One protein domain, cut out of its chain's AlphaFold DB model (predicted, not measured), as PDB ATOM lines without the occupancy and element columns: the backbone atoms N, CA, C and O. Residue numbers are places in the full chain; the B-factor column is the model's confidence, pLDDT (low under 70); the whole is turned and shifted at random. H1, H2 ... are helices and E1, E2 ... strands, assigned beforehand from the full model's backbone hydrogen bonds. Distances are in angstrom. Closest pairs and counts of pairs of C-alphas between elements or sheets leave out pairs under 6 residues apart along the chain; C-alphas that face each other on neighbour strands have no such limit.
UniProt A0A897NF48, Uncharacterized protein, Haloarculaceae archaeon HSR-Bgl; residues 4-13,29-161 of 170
ATOM      1  N   GLN A   4     212.270 207.634 282.038       82.69
ATOM      2  CA  GLN A   4     211.727 207.459 280.699       82.69
ATOM      3  C   GLN A   4     210.619 208.476 280.398       82.69
ATOM      4  O   GLN A   4     210.641 209.081 279.326       82.69
ATOM      5  N   ASP A   5     209.752 208.758 281.372       83.56
ATOM      6  CA  ASP A   5     208.733 209.807 281.274       83.56
ATOM      7  C   ASP A   5     209.383 211.185 281.054       83.56
ATOM      8  O   ASP A   5     208.938 211.951 280.198       83.56
ATOM      9  N   VAL A   6     210.487 211.488 281.762       83.06
ATOM     10  CA  VAL A   6     211.267 212.727 281.553       83.06
ATOM     11  C   VAL A   6     211.719 212.834 280.100       83.06
ATOM     12  O   VAL A   6     211.502 213.852 279.445       83.06
ATOM     13  N   PHE A   7     212.349 211.785 279.569       87.88
ATOM     14  CA  PHE A   7     212.870 211.811 278.206       87.88
ATOM     15  C   PHE A   7     211.776 211.921 277.143       87.88
ATOM     16  O   PHE A   7     212.047 212.466 276.068       87.88
ATOM     17  N   GLU A   8     210.573 211.421 277.405       86.88
ATOM     18  CA  GLU A   8     209.416 211.566 276.520       86.88
ATOM     19  C   GLU A   8     208.787 212.965 276.595       86.88
ATOM     20  O   GLU A   8     208.320 213.469 275.575       86.88
ATOM     21  N   ALA A   9     208.844 213.623 277.757       87.69
ATOM     22  CA  ALA A   9     208.320 214.973 277.960       87.69
ATOM     23  C   ALA A   9     209.175 216.084 277.316       87.69
ATOM     24  O   ALA A   9     208.678 217.187 277.076       87.69
ATOM     25  N   LEU A  10     210.455 215.818 277.024       85.88
ATOM     26  CA  LEU A  10     211.352 216.812 276.428       85.88
ATOM     27  C   LEU A  10     210.899 217.238 275.020       85.88
ATOM     28  O   LEU A  10     210.661 216.375 274.166       85.88
ATOM     29  N   PRO A  11     210.889 218.552 274.717       83.56
ATOM     30  CA  PRO A  11     210.730 219.027 273.350       83.56
ATOM     31  C   PRO A  11     211.764 218.384 272.421       83.56
ATOM     32  O   PRO A  11     212.936 218.240 272.767       83.56
ATOM     33  N   SER A  12     211.333 217.994 271.222       84.00
ATOM     34  CA  SER A  12     212.239 217.399 270.239       84.00
ATOM     35  C   SER A  12     213.263 218.431 269.751       84.00
ATOM     36  O   SER A  12     212.847 219.490 269.278       84.00
ATOM     37  N   PRO A  13     214.574 218.116 269.726       84.12
ATOM     38  CA  PRO A  13     215.597 218.996 269.154       84.12
ATOM     39  C   PRO A  13     215.335 219.410 267.705       84.12
ATOM     40  O   PRO A  13     215.770 220.478 267.293       84.12
ATOM     41  N   VAL A  29     216.657 237.770 283.426       83.62
ATOM     42  CA  VAL A  29     216.838 236.910 284.587       83.62
ATOM     43  C   VAL A  29     215.548 236.150 284.874       83.62
ATOM     44  O   VAL A  29     214.453 236.716 284.819       83.62
ATOM     45  N   LEU A  30     215.713 234.872 285.195       85.06
ATOM     46  CA  LEU A  30     214.691 233.879 285.494       85.06
ATOM     47  C   LEU A  30     214.973 233.358 286.914       85.06
ATOM     48  O   LEU A  30     215.769 232.432 287.075       85.06
ATOM     49  N   PRO A  31     214.424 233.989 287.966       88.56
ATOM     50  CA  PRO A  31     214.732 233.603 289.335       88.56
ATOM     51  C   PRO A  31     214.140 232.227 289.638       88.56
ATOM     52  O   PRO A  31     212.936 232.021 289.501       88.56
ATOM     53  N   ILE A  32     214.969 231.290 290.082       92.25
ATOM     54  CA  ILE A  32     214.524 229.945 290.454       92.25
ATOM     55  C   ILE A  32     215.027 229.588 291.847       92.25
ATOM     56  O   ILE A  32     216.123 229.979 292.245       92.25
ATOM     57  N   ALA A  33     214.225 228.836 292.596       92.94
ATOM     58  CA  ALA A  33     214.692 228.213 293.825       92.94
ATOM     59  C   ALA A  33     215.492 226.947 293.484       92.94
ATOM     60  O   ALA A  33     215.037 226.138 292.668       92.94
ATOM     61  N   ILE A  34     216.647 226.783 294.124       94.56
ATOM     62  CA  ILE A  34     217.479 225.575 294.079       94.56
ATOM     63  C   ILE A  34     217.833 225.182 295.512       94.56
ATOM     64  O   ILE A  34     218.137 226.048 296.339       94.56
ATOM     65  N   THR A  35     217.775 223.886 295.814       97.06
ATOM     66  CA  THR A  35     218.267 223.334 297.084       97.06
ATOM     67  C   THR A  35     219.705 222.828 296.962       97.06
ATOM     68  O   THR A  35     220.177 222.515 295.867       97.06
ATOM     69  N   ALA A  36     220.400 222.713 298.094       96.12
ATOM     70  CA  ALA A  36     221.729 222.105 298.148       96.12
ATOM     71  C   ALA A  36     221.720 220.663 297.606       96.12
ATOM     72  O   ALA A  36     222.555 220.327 296.771       96.12
ATOM     73  N   ASP A  37     220.726 219.860 297.998       97.31
ATOM     74  CA  ASP A  37     220.567 218.470 297.545       97.31
ATOM     75  C   ASP A  37     220.358 218.371 296.025       97.31
ATOM     76  O   ASP A  37     220.900 217.483 295.363       97.31
ATOM     77  N   GLU A  38     219.572 219.287 295.447       97.50
ATOM     78  CA  GLU A  38     219.372 219.348 293.999       97.50
ATOM     79  C   GLU A  38     220.685 219.674 293.295       97.50
ATOM     80  O   GLU A  38     221.039 219.019 292.318       97.50
ATOM     81  N   LEU A  39     221.428 220.655 293.805       97.00
ATOM     82  CA  LEU A  39     222.703 221.056 293.229       97.00
ATOM     83  C   LEU A  39     223.755 219.937 293.320       97.00
ATOM     84  O   LEU A  39     224.426 219.666 292.326       97.00
ATOM     85  N   GLU A  40     223.863 219.253 294.460       97.19
ATOM     86  CA  GLU A  40     224.739 218.085 294.632       97.19
ATOM     87  C   GLU A  40     224.370 216.973 293.641       97.19
ATOM     88  O   GLU A  40     225.225 216.463 292.917       97.19
ATOM     89  N   THR A  41     223.074 216.684 293.506       97.81
ATOM     90  CA  THR A  41     222.560 215.707 292.536       97.81
ATOM     91  C   THR A  41     222.927 216.076 291.090       97.81
ATOM     92  O   THR A  41     223.224 215.200 290.270       97.81
ATOM     93  N   LEU A  42     222.921 217.368 290.748       97.75
ATOM     94  CA  LEU A  42     223.321 217.842 289.422       97.75
ATOM     95  C   LEU A  42     224.830 217.753 289.185       97.75
ATOM     96  O   LEU A  42     225.228 217.421 288.067       97.75
ATOM     97  N   PHE A  43     225.658 218.005 290.202       97.81
ATOM     98  CA  PHE A  43     227.104 217.783 290.118       97.81
ATOM     99  C   PHE A  43     227.429 216.302 289.893       97.81
ATOM    100  O   PHE A  43     228.170 215.975 288.967       97.81
ATOM    101  N   ASP A  44     226.785 215.398 290.631       97.25
ATOM    102  CA  ASP A  44     226.945 213.952 290.447       97.25
ATOM    103  C   ASP A  44     226.547 213.489 289.035       97.25
ATOM    104  O   ASP A  44     227.187 212.612 288.436       97.25
ATOM    105  N   LEU A  45     225.473 214.060 288.480       97.56
ATOM    106  CA  LEU A  45     225.072 213.796 287.099       97.56
ATOM    107  C   LEU A  45     226.099 214.354 286.105       97.56
ATOM    108  O   LEU A  45     226.432 213.673 285.129       97.56
ATOM    109  N   TYR A  46     226.589 215.573 286.342       97.44
ATOM    110  CA  TYR A  46     227.595 216.224 285.511       97.44
ATOM    111  C   TYR A  46     228.889 215.414 285.444       97.44
ATOM    112  O   TYR A  46     229.372 215.172 284.341       97.44
ATOM    113  N   ASP A  47     229.398 214.907 286.563       96.00
ATOM    114  CA  ASP A  47     230.635 214.119 286.584       96.00
ATOM    115  C   ASP A  47     230.525 212.863 285.707       96.00
ATOM    116  O   ASP A  47     231.425 212.537 284.926       96.00
ATOM    117  N   ARG A  48     229.375 212.178 285.760       94.88
ATOM    118  CA  ARG A  48     229.099 211.014 284.900       94.88
ATOM    119  C   ARG A  48     228.975 211.401 283.433       94.88
ATOM    120  O   ARG A  48     229.393 210.635 282.571       94.88
ATOM    121  N   PHE A  49     228.367 212.549 283.151       94.81
ATOM    122  CA  PHE A  49     228.221 213.075 281.798       94.81
ATOM    123  C   PHE A  49     229.575 213.479 281.200       94.81
ATOM    124  O   PHE A  49     229.894 213.097 280.076       94.81
ATOM    125  N   ALA A  50     230.397 214.200 281.962       93.56
ATOM    126  CA  ALA A  50     231.699 214.698 281.540       93.56
ATOM    127  C   ALA A  50     232.688 213.563 281.236       93.56
ATOM    128  O   ALA A  50     233.515 213.700 280.329       93.56
ATOM    129  N   ALA A  51     232.554 212.431 281.935       92.00
ATOM    130  CA  ALA A  51     233.346 211.223 281.720       92.00
ATOM    131  C   ALA A  51     233.018 210.472 280.415       92.00
ATOM    132  O   ALA A  51     233.775 209.584 280.023       92.00
ATOM    133  N   VAL A  52     231.911 210.793 279.734       91.38
ATOM    134  CA  VAL A  52     231.595 210.187 278.436       91.38
ATOM    135  C   VAL A  52     232.484 210.809 277.361       91.38
ATOM    136  O   VAL A  52     232.459 212.025 277.138       91.38
ATOM    137  N   ASP A  53     233.230 209.962 276.653       88.12
ATOM    138  CA  ASP A  53     233.790 210.297 275.349       88.12
ATOM    139  C   ASP A  53     232.837 209.805 274.246       88.12
ATOM    140  O   ASP A  53     232.834 208.618 273.905       88.12
ATOM    141  N   PRO A  54     232.005 210.690 273.667       84.62
ATOM    142  CA  PRO A  54     231.041 210.296 272.645       84.62
ATOM    143  C   PRO A  54     231.703 209.896 271.320       84.62
ATOM    144  O   PRO A  54     231.050 209.311 270.458       84.62
ATOM    145  N   THR A  55     232.980 210.238 271.131       82.12
ATOM    146  CA  THR A  55     233.708 210.015 269.879       82.12
ATOM    147  C   THR A  55     234.504 208.710 269.876       82.12
ATOM    148  O   THR A  55     234.858 208.211 268.805       82.12
ATOM    149  N   GLY A  56     234.787 208.154 271.060       81.62
ATOM    150  CA  GLY A  56     235.704 207.027 271.247       81.62
ATOM    151  C   GLY A  56     237.163 207.347 270.889       81.62
ATOM    152  O   GLY A  56     237.954 206.424 270.679       81.62
ATOM    153  N   ILE A  57     237.516 208.632 270.756       81.25
ATOM    154  CA  ILE A  57     238.878 209.101 270.483       81.25
ATOM    155  C   ILE A  57     239.770 208.881 271.704       81.25
ATOM    156  O   ILE A  57     240.873 208.360 271.554       81.25
ATOM    157  N   ASP A  58     239.306 209.242 272.899       80.50
ATOM    158  CA  ASP A  58     240.070 209.146 274.144       80.50
ATOM    159  C   ASP A  58     240.283 207.686 274.565       80.50
ATOM    160  O   ASP A  58     241.352 207.331 275.070       80.50
ATOM    161  N   ASP A  59     239.322 206.817 274.252       80.75
ATOM    162  CA  ASP A  59     239.407 205.371 274.485       80.75
ATOM    163  C   ASP A  59     240.327 204.641 273.485       80.75
ATOM    164  O   ASP A  59     240.716 203.491 273.717       80.75
ATOM    165  N   ASN A  60     240.700 205.278 272.365       82.94
ATOM    166  CA  ASN A  60     241.539 204.682 271.325       82.94
ATOM    167  C   ASN A  60     242.878 205.432 271.169       82.94
ATOM    168  O   ASN A  60     242.954 206.434 270.452       82.94
ATOM    169  N   PRO A  61     243.985 204.895 271.725       87.50
ATOM    170  CA  PRO A  61     245.296 205.544 271.682       87.50
ATOM    171  C   PRO A  61     245.800 205.891 270.274       87.50
ATOM    172  O   PRO A  61     246.525 206.869 270.104       87.50
ATOM    173  N   VAL A  62     245.426 205.107 269.255       89.31
ATOM    174  CA  VAL A  62     245.841 205.349 267.864       89.31
ATOM    175  C   VAL A  62     245.072 206.523 267.263       89.31
ATOM    176  O   VAL A  62     245.674 207.370 266.599       89.31
ATOM    177  N   LEU A  63     243.758 206.598 267.498       85.38
ATOM    178  CA  LEU A  63     242.936 207.719 267.035       85.38
ATOM    179  C   LEU A  63     243.334 209.015 267.738       85.38
ATOM    180  O   LEU A  63     243.499 210.031 267.065       85.38
ATOM    181  N   LYS A  64     243.574 208.963 269.051       86.38
ATOM    182  CA  LYS A  64     244.089 210.098 269.820       86.38
ATOM    183  C   LYS A  64     245.392 210.646 269.232       86.38
ATOM    184  O   LYS A  64     245.438 211.810 268.841       86.38
ATOM    185  N   ALA A  65     246.405 209.793 269.060       87.50
ATOM    186  CA  ALA A  65     247.695 210.196 268.492       87.50
ATOM    187  C   ALA A  65     247.572 210.743 267.058       87.50
ATOM    188  O   ALA A  65     248.271 211.682 266.679       87.50
ATOM    189  N   SER A  66     246.669 210.173 266.252       86.19
ATOM    190  CA  SER A  66     246.420 210.637 264.883       86.19
ATOM    191  C   SER A  66     245.793 212.032 264.865       86.19
ATOM    192  O   SER A  66     246.226 212.887 264.095       86.19
ATOM    193  N   THR A  67     244.807 212.285 265.729       84.19
ATOM    194  CA  THR A  67     244.167 213.599 265.875       84.19
ATOM    195  C   THR A  67     245.166 214.653 266.353       84.19
ATOM    196  O   THR A  67     245.252 215.716 265.745       84.19
ATOM    197  N   GLU A  68     245.969 214.344 267.376       86.31
ATOM    198  CA  GLU A  68     247.022 215.234 267.888       86.31
ATOM    199  C   GLU A  68     248.048 215.585 266.797       86.31
ATOM    200  O   GLU A  68     248.374 216.757 266.593       86.31
ATOM    201  N   PHE A  69     248.508 214.588 266.033       86.88
ATOM    202  CA  PHE A  69     249.427 214.808 264.916       86.88
ATOM    203  C   PHE A  69     248.826 215.720 263.839       86.88
ATOM    204  O   PHE A  69     249.486 216.650 263.375       86.88
ATOM    205  N   LEU A  70     247.572 215.481 263.438       86.81
ATOM    206  CA  LEU A  70     246.893 216.304 262.434       86.81
ATOM    207  C   LEU A  70     246.707 217.749 262.917       86.81
ATOM    208  O   LEU A  70     246.942 218.681 262.148       86.81
ATOM    209  N   GLN A  71     246.349 217.949 264.188       86.44
ATOM    210  CA  GLN A  71     246.255 219.282 264.787       86.44
ATOM    211  C   GLN A  71     247.611 219.998 264.778       86.44
ATOM    212  O   GLN A  71     247.682 221.163 264.394       86.44
ATOM    213  N   GLN A  72     248.699 219.301 265.120       86.25
ATOM    214  CA  GLN A  72     250.050 219.864 265.067       86.25
ATOM    215  C   GLN A  72     250.484 220.209 263.632       86.25
ATOM    216  O   GLN A  72     251.128 221.233 263.412       86.25
ATOM    217  N   ALA A  73     250.143 219.362 262.659       87.94
ATOM    218  CA  ALA A  73     250.547 219.529 261.266       87.94
ATOM    219  C   ALA A  73     249.768 220.636 260.535       87.94
ATOM    220  O   ALA A  73     250.338 221.324 259.689       87.94
ATOM    221  N   PHE A  74     248.479 220.804 260.845       86.12
ATOM    222  CA  PHE A  74     247.573 221.685 260.096       86.12
ATOM    223  C   PHE A  74     247.021 222.868 260.906       86.12
ATOM    224  O   PHE A  74     246.398 223.754 260.327       86.12
ATOM    225  N   GLY A  75     247.253 222.916 262.221       76.06
ATOM    226  CA  GLY A  75     246.927 224.054 263.089       76.06
ATOM    227  C   GLY A  75     245.435 224.301 263.337       76.06
ATOM    228  O   GLY A  75     245.090 225.304 263.959       76.06
ATOM    229  N   ALA A  76     244.541 223.433 262.861       69.00
ATOM    230  CA  ALA A  76     243.107 223.571 263.083       69.00
ATOM    231  C   ALA A  76     242.689 222.803 264.350       69.00
ATOM    232  O   ALA A  76     242.852 221.579 264.380       69.00
ATOM    233  N   PRO A  77     242.142 223.468 265.385       62.75
ATOM    234  CA  PRO A  77     241.559 222.763 266.516       62.75
ATOM    235  C   PRO A  77     240.341 221.964 266.042       62.75
ATOM    236  O   PRO A  77     239.521 222.457 265.262       62.75
ATOM    237  N   ALA A  78     240.214 220.726 266.518       65.25
ATOM    238  CA  ALA A  78     238.969 219.990 266.365       65.25
ATOM    239  C   ALA A  78     237.928 220.683 267.250       65.25
ATOM    240  O   ALA A  78     238.002 220.599 268.472       65.25
ATOM    241  N   TYR A  79     236.999 221.422 266.648       66.38
ATOM    242  CA  TYR A  79     235.863 221.953 267.391       66.38
ATOM    243  C   TYR A  79     235.068 220.773 267.964       66.38
ATOM    244  O   TYR A  79     234.564 219.950 267.197       66.38
ATOM    245  N   ARG A  80     234.997 220.685 269.298       77.00
ATOM    246  CA  ARG A  80     234.265 219.660 270.055       77.00
ATOM    247  C   ARG A  80     233.059 220.314 270.741       77.00
ATOM    248  O   ARG A  80     233.206 220.876 271.825       77.00
ATOM    249  N   PRO A  81     231.868 220.302 270.105       81.44
ATOM    250  CA  PRO A  81     230.651 220.854 270.704       81.44
ATOM    251  C   PRO A  81     230.313 220.216 272.060       81.44
ATOM    252  O   PRO A  81     229.729 220.867 272.919       81.44
ATOM    253  N   ASP A  82     230.681 218.947 272.243       84.00
ATOM    254  CA  ASP A  82     230.558 218.204 273.493       84.00
ATOM    255  C   ASP A  82     231.439 218.786 274.603       84.00
ATOM    256  O   ASP A  82     230.960 218.953 275.722       84.00
ATOM    257  N   ASP A  83     232.681 219.163 274.294       87.31
ATOM    258  CA  ASP A  83     233.569 219.797 275.273       87.31
ATOM    259  C   ASP A  83     233.064 221.192 275.658       87.31
ATOM    260  O   ASP A  83     233.009 221.515 276.844       87.31
ATOM    261  N   GLN A  84     232.582 221.982 274.691       90.94
ATOM    262  CA  GLN A  84     231.980 223.286 274.994       90.94
ATOM    263  C   GLN A  84     230.746 223.152 275.895       90.94
ATOM    264  O   GLN A  84     230.575 223.932 276.831       90.94
ATOM    265  N   LEU A  85     229.897 222.148 275.649       94.06
ATOM    266  CA  LEU A  85     228.737 221.882 276.495       94.06
ATOM    267  C   LEU A  85     229.157 221.468 277.915       94.06
ATOM    268  O   LEU A  85     228.531 221.907 278.877       94.06
ATOM    269  N   LYS A  86     230.221 220.667 278.075       94.81
ATOM    270  CA  LYS A  86     230.768 220.320 279.401       94.81
ATOM    271  C   LYS A  86     231.234 221.564 280.159       94.81
ATOM    272  O   LYS A  86     230.976 221.664 281.359       94.81
ATOM    273  N   GLU A  87     231.885 222.506 279.480       95.50
ATOM    274  CA  GLU A  87     232.284 223.788 280.070       95.50
ATOM    275  C   GLU A  87     231.072 224.645 280.454       95.50
ATOM    276  O   GLU A  87     231.025 225.191 281.555       95.50
ATOM    277  N   ASP A  88     230.066 224.731 279.581       97.19
ATOM    278  CA  ASP A  88     228.859 225.518 279.833       97.19
ATOM    279  C   ASP A  88     228.033 224.964 281.002       97.19
ATOM    280  O   ASP A  88     227.503 225.743 281.796       97.19
ATOM    281  N   ILE A  89     227.938 223.634 281.138       98.19
ATOM    282  CA  ILE A  89     227.282 222.996 282.287       98.19
ATOM    283  C   ILE A  89     228.064 223.299 283.567       98.19
ATOM    284  O   ILE A  89     227.458 223.719 284.550       98.19
ATOM    285  N   ALA A  90     229.392 223.150 283.558       97.94
ATOM    286  CA  ALA A  90     230.217 223.451 284.728       97.94
ATOM    287  C   ALA A  90     230.079 224.913 285.171       97.94
ATOM    288  O   ALA A  90     229.910 225.186 286.357       97.94
ATOM    289  N   ALA A  91     230.116 225.855 284.225       97.75
ATOM    290  CA  ALA A  91     229.920 227.272 284.511       97.75
ATOM    291  C   ALA A  91     228.544 227.531 285.141       97.75
ATOM    292  O   ALA A  91     228.464 228.164 286.188       97.75
ATOM    293  N   MET A  92     227.478 226.966 284.568       97.44
ATOM    294  CA  MET A  92     226.121 227.106 285.103       97.44
ATOM    295  C   MET A  92     225.973 226.520 286.516       97.44
ATOM    296  O   MET A  92     225.325 227.131 287.363       97.44
ATOM    297  N   LEU A  93     226.549 225.344 286.792       97.69
ATOM    298  CA  LEU A  93     226.483 224.736 288.126       97.69
ATOM    299  C   LEU A  93     227.257 225.557 289.164       97.69
ATOM    300  O   LEU A  93     226.793 225.692 290.294       97.69
ATOM    301  N   ASN A  94     228.389 226.153 288.779       96.81
ATOM    302  CA  ASN A  94     229.112 227.090 289.640       96.81
ATOM    303  C   ASN A  94     228.305 228.372 289.890       96.81
ATOM    304  O   ASN A  94     228.202 228.794 291.036       96.81
ATOM    305  N   ASP A  95     227.654 228.934 288.868       94.75
ATOM    306  CA  ASP A  95     226.770 230.096 289.034       94.75
ATOM    307  C   ASP A  95     225.611 229.789 290.005       94.75
ATOM    308  O   ASP A  95     225.225 230.626 290.825       94.75
ATOM    309  N   PHE A  96     225.060 228.569 289.954       95.06
ATOM    310  CA  PHE A  96     224.049 228.114 290.912       95.06
ATOM    311  C   PHE A  96     224.618 227.928 292.322       95.06
ATOM    312  O   PHE A  96     223.967 228.328 293.287       95.06
ATOM    313  N   ALA A  97     225.824 227.371 292.457       94.75
ATOM    314  CA  ALA A  97     226.508 227.218 293.741       94.75
ATOM    315  C   ALA A  97     226.796 228.574 294.406       94.75
ATOM    316  O   ALA A  97     226.512 228.759 295.592       94.75
ATOM    317  N   ASP A  98     227.289 229.536 293.629       93.12
ATOM    318  CA  ASP A  98     227.550 230.900 294.082       93.12
ATOM    319  C   ASP A  98     226.255 231.594 294.521       93.12
ATOM    320  O   ASP A  98     226.219 232.250 295.564       93.12
ATOM    321  N   GLY A  99     225.167 231.411 293.763       87.44
ATOM    322  CA  GLY A  99     223.849 231.946 294.109       87.44
ATOM    323  C   GLY A  99     223.217 231.300 295.348       87.44
ATOM    324  O   GLY A  99     222.473 231.964 296.071       87.44
ATOM    325  N   LEU A 100     223.532 230.031 295.627       89.62
ATOM    326  CA  LEU A 100     223.121 229.339 296.848       89.62
ATOM    327  C   LEU A 100     223.885 229.867 298.073       89.62
ATOM    328  O   LEU A 100     223.338 229.935 299.169       89.62
ATOM    329  N   GLY A 101     225.153 230.258 297.913       86.31
ATOM    330  CA  GLY A 101     225.939 230.878 298.986       86.31
ATOM    331  C   GLY A 101     226.139 229.983 300.219       86.31
ATOM    332  O   GLY A 101     226.345 230.492 301.322       86.31
ATOM    333  N   GLY A 102     226.059 228.659 300.049       82.12
ATOM    334  CA  GLY A 102     226.215 227.669 301.119       82.12
ATOM    335  C   GLY A 102     224.990 227.470 302.021       82.12
ATOM    336  O   GLY A 102     225.138 226.907 303.105       82.12
ATOM    337  N   THR A 103     223.802 227.937 301.623       87.44
ATOM    338  CA  THR A 103     222.542 227.650 302.329       87.44
ATOM    339  C   THR A 103     221.883 226.362 301.825       87.44
ATOM    340  O   THR A 103     222.148 225.908 300.719       87.44
ATOM    341  N   ASP A 104     220.965 225.791 302.611       89.62
ATOM    342  CA  ASP A 104     220.214 224.589 302.201       89.62
ATOM    343  C   ASP A 104     219.260 224.859 301.020       89.62
ATOM    344  O   ASP A 104     218.924 223.960 300.250       89.62
ATOM    345  N   ILE A 105     218.805 226.109 300.879       92.62
ATOM    346  CA  ILE A 105     217.958 226.586 299.783       92.62
ATOM    347  C   ILE A 105     218.297 228.040 299.449       92.62
ATOM    348  O   ILE A 105     218.513 228.858 300.350       92.62
ATOM    349  N   GLY A 106     218.308 228.371 298.161       88.00
ATOM    350  CA  GLY A 106     218.616 229.708 297.660       88.00
ATOM    351  C   GLY A 106     217.838 230.033 296.393       88.00
ATOM    352  O   GLY A 106     217.313 229.149 295.716       88.00
ATOM    353  N   VAL A 107     217.731 231.328 296.098       89.56
ATOM    354  CA  VAL A 107     217.150 231.820 294.846       89.56
ATOM    355  C   VAL A 107     218.293 232.257 293.951       89.56
ATOM    356  O   VAL A 107     219.030 233.175 294.307       89.56
ATOM    357  N   VAL A 108     218.421 231.608 292.798       90.19
ATOM    358  CA  VAL A 108     219.462 231.895 291.814       90.19
ATOM    359  C   VAL A 108     218.865 232.612 290.611       90.19
ATOM    360  O   VAL A 108     217.758 232.308 290.159       90.19
ATOM    361  N   ASP A 109     219.615 233.571 290.084       90.06
ATOM    362  CA  ASP A 109     219.239 234.361 288.918       90.06
ATOM    363  C   ASP A 109     219.632 233.599 287.639       90.06
ATOM    364  O   ASP A 109     220.742 233.752 287.125       90.06
ATOM    365  N   ALA A 110     218.742 232.748 287.110       91.06
ATOM    366  CA  ALA A 110     219.042 232.008 285.887       91.06
ATOM    367  C   ALA A 110     218.979 232.907 284.639       91.06
ATOM    368  O   ALA A 110     218.206 233.857 284.572       91.06
ATOM    369  N   THR A 111     219.796 232.611 283.630       91.50
ATOM    370  CA  THR A 111     219.896 233.395 282.388       91.50
ATOM    371  C   THR A 111     219.345 232.605 281.194       91.50
ATOM    372  O   THR A 111     219.182 231.383 281.286       91.50
ATOM    373  N   PRO A 112     219.122 233.238 280.025       91.25
ATOM    374  CA  PRO A 112     218.877 232.517 278.775       91.25
ATOM    375  C   PRO A 112     219.921 231.451 278.471       91.25
ATOM    376  O   PRO A 112     219.576 230.376 277.983       91.25
ATOM    377  N   LYS A 113     221.192 231.730 278.795       92.75
ATOM    378  CA  LYS A 113     222.273 230.761 278.632       92.75
ATOM    379  C   LYS A 113     222.031 229.539 279.517       92.75
ATOM    380  O   LYS A 113     222.116 228.428 279.016       92.75
ATOM    381  N   HIS A 114     221.631 229.718 280.779       94.75
ATOM    382  CA  HIS A 114     221.299 228.589 281.662       94.75
ATOM    383  C   HIS A 114     220.133 227.765 281.118       94.75
ATOM    384  O   HIS A 114     220.204 226.541 281.113       94.75
ATOM    385  N   HIS A 115     219.087 228.409 280.592       93.75
ATOM    386  CA  HIS A 115     217.984 227.683 279.962       93.75
ATOM    387  C   HIS A 115     218.460 226.819 278.781       93.75
ATOM    388  O   HIS A 115     218.124 225.635 278.705       93.75
ATOM    389  N   GLN A 116     219.274 227.390 277.889       93.88
ATOM    390  CA  GLN A 116     219.848 226.661 276.757       93.88
ATOM    391  C   GLN A 116     220.720 225.495 277.228       93.88
ATOM    392  O   GLN A 116     220.548 224.372 276.754       93.88
ATOM    393  N   THR A 117     221.603 225.735 278.199       96.56
ATOM    394  CA  THR A 117     222.486 224.717 278.774       96.56
ATOM    395  C   THR A 117     221.695 223.577 279.414       96.56
ATOM    396  O   THR A 117     221.985 222.420 279.126       96.56
ATOM    397  N   LEU A 118     220.657 223.863 280.210       96.75
ATOM    398  CA  LEU A 118     219.786 222.842 280.813       96.75
ATOM    399  C   LEU A 118     219.105 221.977 279.744       96.75
ATOM    400  O   LEU A 118     219.104 220.748 279.844       96.75
ATOM    401  N   TYR A 119     218.572 222.603 278.692       95.56
ATOM    402  CA  TYR A 119     217.954 221.886 277.577       95.56
ATOM    403  C   TYR A 119     218.959 220.985 276.839       95.56
ATOM    404  O   TYR A 119     218.682 219.807 276.581       95.56
ATOM    405  N   PHE A 120     220.145 221.507 276.512       95.81
ATOM    406  CA  PHE A 120     221.187 220.726 275.842       95.81
ATOM    407  C   PHE A 120     221.736 219.609 276.726       95.81
ATOM    408  O   PHE A 120     221.986 218.512 276.228       95.81
ATOM    409  N   PHE A 121     221.841 219.831 278.033       96.94
ATOM    410  CA  PHE A 121     222.238 218.797 278.978       96.94
ATOM    411  C   PHE A 121     221.214 217.650 278.997       96.94
ATOM    412  O   PHE A 121     221.580 216.492 278.797       96.94
ATOM    413  N   LEU A 122     219.916 217.957 279.116       96.12
ATOM    414  CA  LEU A 122     218.835 216.962 279.092       96.12
ATOM    415  C   LEU A 122     218.811 216.150 277.793       96.12
ATOM    416  O   LEU A 122     218.771 214.915 277.807       96.12
ATOM    417  N   THR A 123     218.848 216.843 276.658       94.38
ATOM    418  CA  THR A 123     218.767 216.203 275.339       94.38
ATOM    419  C   THR A 123     220.012 215.380 275.017       94.38
ATOM    420  O   THR A 123     219.889 214.308 274.419       94.38
ATOM    421  N   THR A 124     221.192 215.802 275.475       93.88
ATOM    422  CA  THR A 124     222.433 215.037 275.298       93.88
ATOM    423  C   THR A 124     222.483 213.833 276.236       93.88
ATOM    424  O   THR A 124     222.828 212.745 275.785       93.88
ATOM    425  N   CYS A 125     222.027 213.959 277.488       94.50
ATOM    426  CA  CYS A 125     221.837 212.817 278.390       94.50
ATOM    427  C   CYS A 125     220.922 211.750 277.774       94.50
ATOM    428  O   CYS A 125     221.257 210.564 277.788       94.50
ATOM    429  N   LYS A 126     219.797 212.164 277.174       93.44
ATOM    430  CA  LYS A 126     218.913 211.267 276.415       93.44
ATOM    431  C   LYS A 126     219.652 210.618 275.242       93.44
ATOM    432  O   LYS A 126     219.580 209.405 275.070       93.44
ATOM    433  N   GLY A 127     220.370 211.413 274.447       91.25
ATOM    434  CA  GLY A 127     221.143 210.930 273.302       91.25
ATOM    435  C   GLY A 127     222.183 209.879 273.691       91.25
ATOM    436  O   GLY A 127     222.212 208.801 273.102       91.25
ATOM    437  N   TYR A 128     222.982 210.153 274.723       92.44
ATOM    438  CA  TYR A 128     223.989 209.226 275.237       92.44
ATOM    439  C   TYR A 128     223.369 207.957 275.812       92.44
ATOM    440  O   TYR A 128     223.882 206.871 275.569       92.44
ATOM    441  N   HIS A 129     222.248 208.075 276.527       90.88
ATOM    442  CA  HIS A 129     221.565 206.923 277.106       90.88
ATOM    443  C   HIS A 129     220.992 205.976 276.039       90.88
ATOM    444  O   HIS A 129     220.987 204.761 276.223       90.88
ATOM    445  N   LEU A 130     220.518 206.527 274.916       89.75
ATOM    446  CA  LEU A 130     219.965 205.753 273.802       89.75
ATOM    447  C   LEU A 130     221.039 205.233 272.831       89.75
ATOM    448  O   LEU A 130     220.750 204.355 272.018       89.75
ATOM    449  N   ALA A 131     222.262 205.765 272.883       88.12
ATOM    450  CA  ALA A 131     223.346 205.376 271.995       88.12
ATOM    451  C   ALA A 131     223.940 204.015 272.417       88.12
ATOM    452  O   ALA A 131     224.595 203.922 273.453       88.12
ATOM    453  N   PRO A 132     223.811 202.950 271.602       83.50
ATOM    454  CA  PRO A 132     224.184 201.593 272.017       83.50
ATOM    455  C   PRO A 132     225.695 201.380 272.195       83.50
ATOM    456  O   PRO A 132     226.113 200.391 272.790       83.50
ATOM    457  N   HIS A 133     226.517 202.275 271.644       83.00
ATOM    458  CA  HIS A 133     227.976 202.220 271.732       83.00
ATOM    459  C   HIS A 133     228.532 203.029 272.909       83.00
ATOM    460  O   HIS A 133     229.710 202.887 273.225       83.00
ATOM    461  N   LEU A 134     227.705 203.850 273.567       86.44
ATOM    462  CA  LEU A 134     228.120 204.656 274.708       86.44
ATOM    463  C   LEU A 134     227.749 203.956 276.011       86.44
ATOM    464  O   LEU A 134     226.664 203.402 276.174       86.44
ATOM    465  N   ARG A 135     228.668 203.997 276.973       84.00
ATOM    466  CA  ARG A 135     228.425 203.505 278.329       84.00
ATOM    467  C   ARG A 135     227.959 204.659 279.203       84.00
ATOM    468  O   ARG A 135     228.712 205.159 280.027       84.00
ATOM    469  N   PHE A 136     226.708 205.068 279.012       90.12
ATOM    470  CA  PHE A 136     226.086 206.119 279.809       90.12
ATOM    471  C   PHE A 136     224.769 205.638 280.425       90.12
ATOM    472  O   PHE A 136     223.767 205.416 279.744       90.12
ATOM    473  N   SER A 137     224.780 205.469 281.746       87.38
ATOM    474  CA  SER A 137     223.605 205.091 282.534       87.38
ATOM    475  C   SER A 137     223.373 206.154 283.606       87.38
ATOM    476  O   SER A 137     223.860 205.998 284.732       87.38
ATOM    477  N   PRO A 138     222.687 207.260 283.265       85.50
ATOM    478  CA  PRO A 138     222.430 208.320 284.223       85.50
ATOM    479  C   PRO A 138     221.462 207.811 285.297       85.50
ATOM    480  O   PRO A 138     220.540 207.037 284.980       85.50
ATOM    481  N   PRO A 139     221.671 208.205 286.563       87.81
ATOM    482  CA  PRO A 139     220.775 207.827 287.638       87.81
ATOM    483  C   PRO A 139     219.429 208.556 287.451       87.81
ATOM    484  O   PRO A 139     219.374 209.629 286.843       87.81
ATOM    485  N   GLY A 140     218.331 207.907 287.851       86.12
ATOM    486  CA  GLY A 140     216.975 208.399 287.571       86.12
ATOM    487  C   GLY A 140     216.695 209.736 288.251       86.12
ATOM    488  O   GLY A 140     216.331 210.698 287.581       86.12
ATOM    489  N   ASP A 141     216.997 209.806 289.544       91.88
ATOM    490  CA  ASP A 141     216.984 211.018 290.367       91.88
ATOM    491  C   ASP A 141     217.788 212.174 289.750       91.88
ATOM    492  O   ASP A 141     217.296 213.295 289.704       91.88
ATOM    493  N   GLY A 142     218.966 211.909 289.179       94.56
ATOM    494  CA  GLY A 142     219.764 212.919 288.478       94.56
ATOM    495  C   GLY A 142     219.011 213.572 287.319       94.56
ATOM    496  O   GLY A 142     218.965 214.798 287.199       94.56
ATOM    497  N   ILE A 143     218.389 212.755 286.465       95.69
ATOM    498  CA  ILE A 143     217.625 213.239 285.307       95.69
ATOM    499  C   ILE A 143     216.334 213.945 285.741       95.69
ATOM    500  O   ILE A 143     215.974 214.970 285.161       95.69
ATOM    501  N   GLU A 144     215.656 213.428 286.765       95.44
ATOM    502  CA  GLU A 144     214.453 214.034 287.341       95.44
ATOM    503  C   GLU A 144     214.740 215.413 287.944       95.44
ATOM    504  O   GLU A 144     214.009 216.371 287.673       95.44
ATOM    505  N   THR A 145     215.828 215.538 288.704       97.19
ATOM    506  CA  THR A 145     216.286 216.808 289.276       97.19
ATOM    507  C   THR A 145     216.644 217.803 288.177       97.19
ATOM    508  O   THR A 145     216.157 218.935 288.191       97.19
ATOM    509  N   LEU A 146     217.413 217.378 287.167       97.44
ATOM    510  CA  LEU A 146     217.766 218.226 286.026       97.44
ATOM    511  C   LEU A 146     216.529 218.740 285.285       97.44
ATOM    512  O   LEU A 146     216.450 219.923 284.946       97.44
ATOM    513  N   TYR A 147     215.540 217.875 285.069       96.62
ATOM    514  CA  TYR A 147     214.288 218.265 284.435       96.62
ATOM    515  C   TYR A 147     213.463 219.209 285.309       96.62
ATOM    516  O   TYR A 147     212.915 220.184 284.803       96.62
ATOM    517  N   THR A 148     213.423 218.977 286.620       96.00
ATOM    518  CA  THR A 148     212.716 219.843 287.570       96.00
ATOM    519  C   THR A 148     213.297 221.259 287.555       96.00
ATOM    520  O   THR A 148     212.550 222.234 287.477       96.00
ATOM    521  N   VAL A 149     214.627 221.392 287.561       96.00
ATOM    522  CA  VAL A 149     215.301 222.696 287.459       96.00
ATOM    523  C   VAL A 149     215.030 223.352 286.103       96.00
ATOM    524  O   VAL A 149     214.689 224.533 286.056       96.00
ATOM    525  N   TYR A 150     215.088 222.593 285.003       95.44
ATOM    526  CA  TYR A 150     214.701 223.079 283.673       95.44
ATOM    527  C   TYR A 150     213.264 223.616 283.639       95.44
ATOM    528  O   TYR A 150     213.042 224.728 283.159       95.44
ATOM    529  N   GLN A 151     212.294 222.884 284.193       94.38
ATOM    530  CA  GLN A 151     210.902 223.330 284.238       94.38
ATOM    531  C   GLN A 151     210.745 224.632 285.015       94.38
ATOM    532  O   GLN A 151     210.079 225.542 284.528       94.38
ATOM    533  N   ARG A 152     211.417 224.767 286.169       94.38
ATOM    534  CA  ARG A 152     211.379 226.016 286.943       94.38
ATOM    535  C   ARG A 152     211.814 227.202 286.096       94.38
ATOM    536  O   ARG A 152     211.159 228.232 286.176       94.38
ATOM    537  N   VAL A 153     212.859 227.055 285.277       92.25
ATOM    538  CA  VAL A 153     213.349 228.109 284.369       92.25
ATOM    539  C   VAL A 153     212.344 228.417 283.256       92.25
ATOM    540  O   VAL A 153     212.121 229.585 282.951       92.25
ATOM    541  N   VAL A 154     211.731 227.390 282.663       89.19
ATOM    542  CA  VAL A 154     210.739 227.535 281.580       89.19
ATOM    543  C   VAL A 154     209.449 228.204 282.057       89.19
ATOM    544  O   VAL A 154     208.831 228.950 281.302       89.19
ATOM    545  N   GLU A 155     209.034 227.931 283.290       89.44
ATOM    546  CA  GLU A 155     207.772 228.408 283.866       89.44
ATOM    547  C   GLU A 155     207.861 229.829 284.451       89.44
ATOM    548  O   GLU A 155     206.831 230.385 284.834       89.44
ATOM    549  N   GLN A 156     209.056 230.431 284.533       79.19
ATOM    550  CA  GLN A 156     209.214 231.783 285.078       79.19
ATOM    551  C   GLN A 156     208.737 232.883 284.121       79.19
ATOM    552  O   GLN A 156     208.979 232.849 282.913       79.19
ATOM    553  N   ASP A 157     208.193 233.947 284.714       66.12
ATOM    554  CA  ASP A 157     208.052 235.246 284.062       66.12
ATOM    555  C   ASP A 157     209.406 235.975 284.007       66.12
ATOM    556  O   ASP A 157     210.160 236.039 284.979       66.12
ATOM    557  N   VAL A 158     209.718 236.545 282.843       72.69
ATOM    558  CA  VAL A 158     211.010 237.178 282.553       72.69
ATOM    559  C   VAL A 158     211.131 238.552 283.227       72.69
ATOM    560  O   VAL A 158     210.281 239.420 283.020       72.69
ATOM    561  N   TYR A 159     212.243 238.814 283.924       69.38
ATOM    562  CA  TYR A 159     212.575 240.153 284.433       69.38
ATOM    563  C   TYR A 159     213.924 240.657 283.906       69.38
ATOM    564  O   TYR A 159     214.788 239.889 283.493       69.38
ATOM    565  N   LEU A 160     214.128 241.976 283.932       65.50
ATOM    566  CA  LEU A 160     215.440 242.581 283.685       65.50
ATOM    567  C   LEU A 160     216.312 242.439 284.935       65.50
ATOM    568  O   LEU A 160     215.790 242.631 286.038       65.50
ATOM    569  N   LYS A 161     217.622 242.172 284.761       57.91
ATOM    570  CA  LYS A 161     218.616 242.213 285.853       57.91
ATOM    571  C   LYS A 161     218.301 243.397 286.758       57.91
ATOM    572  O   LYS A 161     218.270 244.542 286.293       57.91
TER     573      LYS A 161
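Overview. This is residues 4 to 13 and 29 to 161 of the 170 residues of an uncharacterized protein of Haloarculaceae archaeon HSR-Bgl (UniProt A0A897NF48). A small two-stranded sheet, E1 and E2, closes one end of a body of two crossed helix pairs, H2 with H4 and H5 with H6. Beyond the body's other end H3 is held well away, its residues 71 to 74 standing free, while the short H1 packs on H5 and H6. The printed part has 143 residues, in the order H1 E1 H2 H3 H4 E2 H5 H6, mostly helix, with an antiparallel sheet E1 - E2. It is only just compact, close to loose, with a radius of gyration of the C-alphas of 17.1 A and spans of 49 by 33 by 29 A.

Arrangement. Start at the sheet: E1, residues 29 to 35, and E2, residues 105 to 110, are antiparallel at 154 degrees, with N 30 and O 110 at 2.8 A and N 106 and O 34 at 3.0 A, within hydrogen-bond range. From E2 look to H4, residues 81 to 100, where the closest C-alphas, Gly 106 and Leu 100, are 4.6 A apart. H4 touches H2, residues 36 to 50, at a shallow tilt of 15 degrees, opposite ways; the closest C-alphas are those of Lys 86 and Ala 50, 6.1 A apart. With its residues 85 to 92 alone, H4 touches H5, residues 112 to 130, at a steep tilt of 55 degrees, closest at C-alphas Met 92 and His 114, 6.1 A. H5 forms a helical hairpin with H6, residues 140 to 154, at a shallow tilt of 30 degrees, closest at C-alphas Leu 118 and Tyr 150, 5.8 A. H6 touches H2 with residues 141 to 146 alone, at a steep tilt of 70.0 degrees, only just short of about perpendicular, closest at C-alphas Gly 142 and Leu 45, 5.6 A. H1, residues 4 to 9, only just touches H5, with 3 pairs of C-alphas within 8 A, closest at Phe 7 and Lys 126, 6.3 A. H3, residues 61 to 74, is apart from H2 and H4. In H1, H2, H3, H4, H5 and H6 every O i to N i+4 pair is within hydrogen-bond range.

Along the chain. Find C-alpha 29 at (216.838, 236.910, 284.587), where E1 begins its 18.5 A; E2 spans 15.0 A. H4 starts at C-alpha 81, (230.651, 220.854, 270.704), and runs 28.5 A; H5 runs 27.2 A, H2 20.7 A and H3 20.0 A. H6 covers 21.0 A and ends at C-alpha 154, (210.739, 227.535, 281.580); H1 covers 8.7 A.

Size, cuts and confidence. The C-alphas farthest apart, those of Ala 73 and Asp 104, are 51.2 A apart. Residues 14 to 28 are not printed, and C-alphas 13 and 29 are 23.7 A apart across that cut. Of the links printed whole, none is long. The mean pLDDT of the printed part is 89.0; residues 76 to 79, 157 and 159 to 161 are under 70.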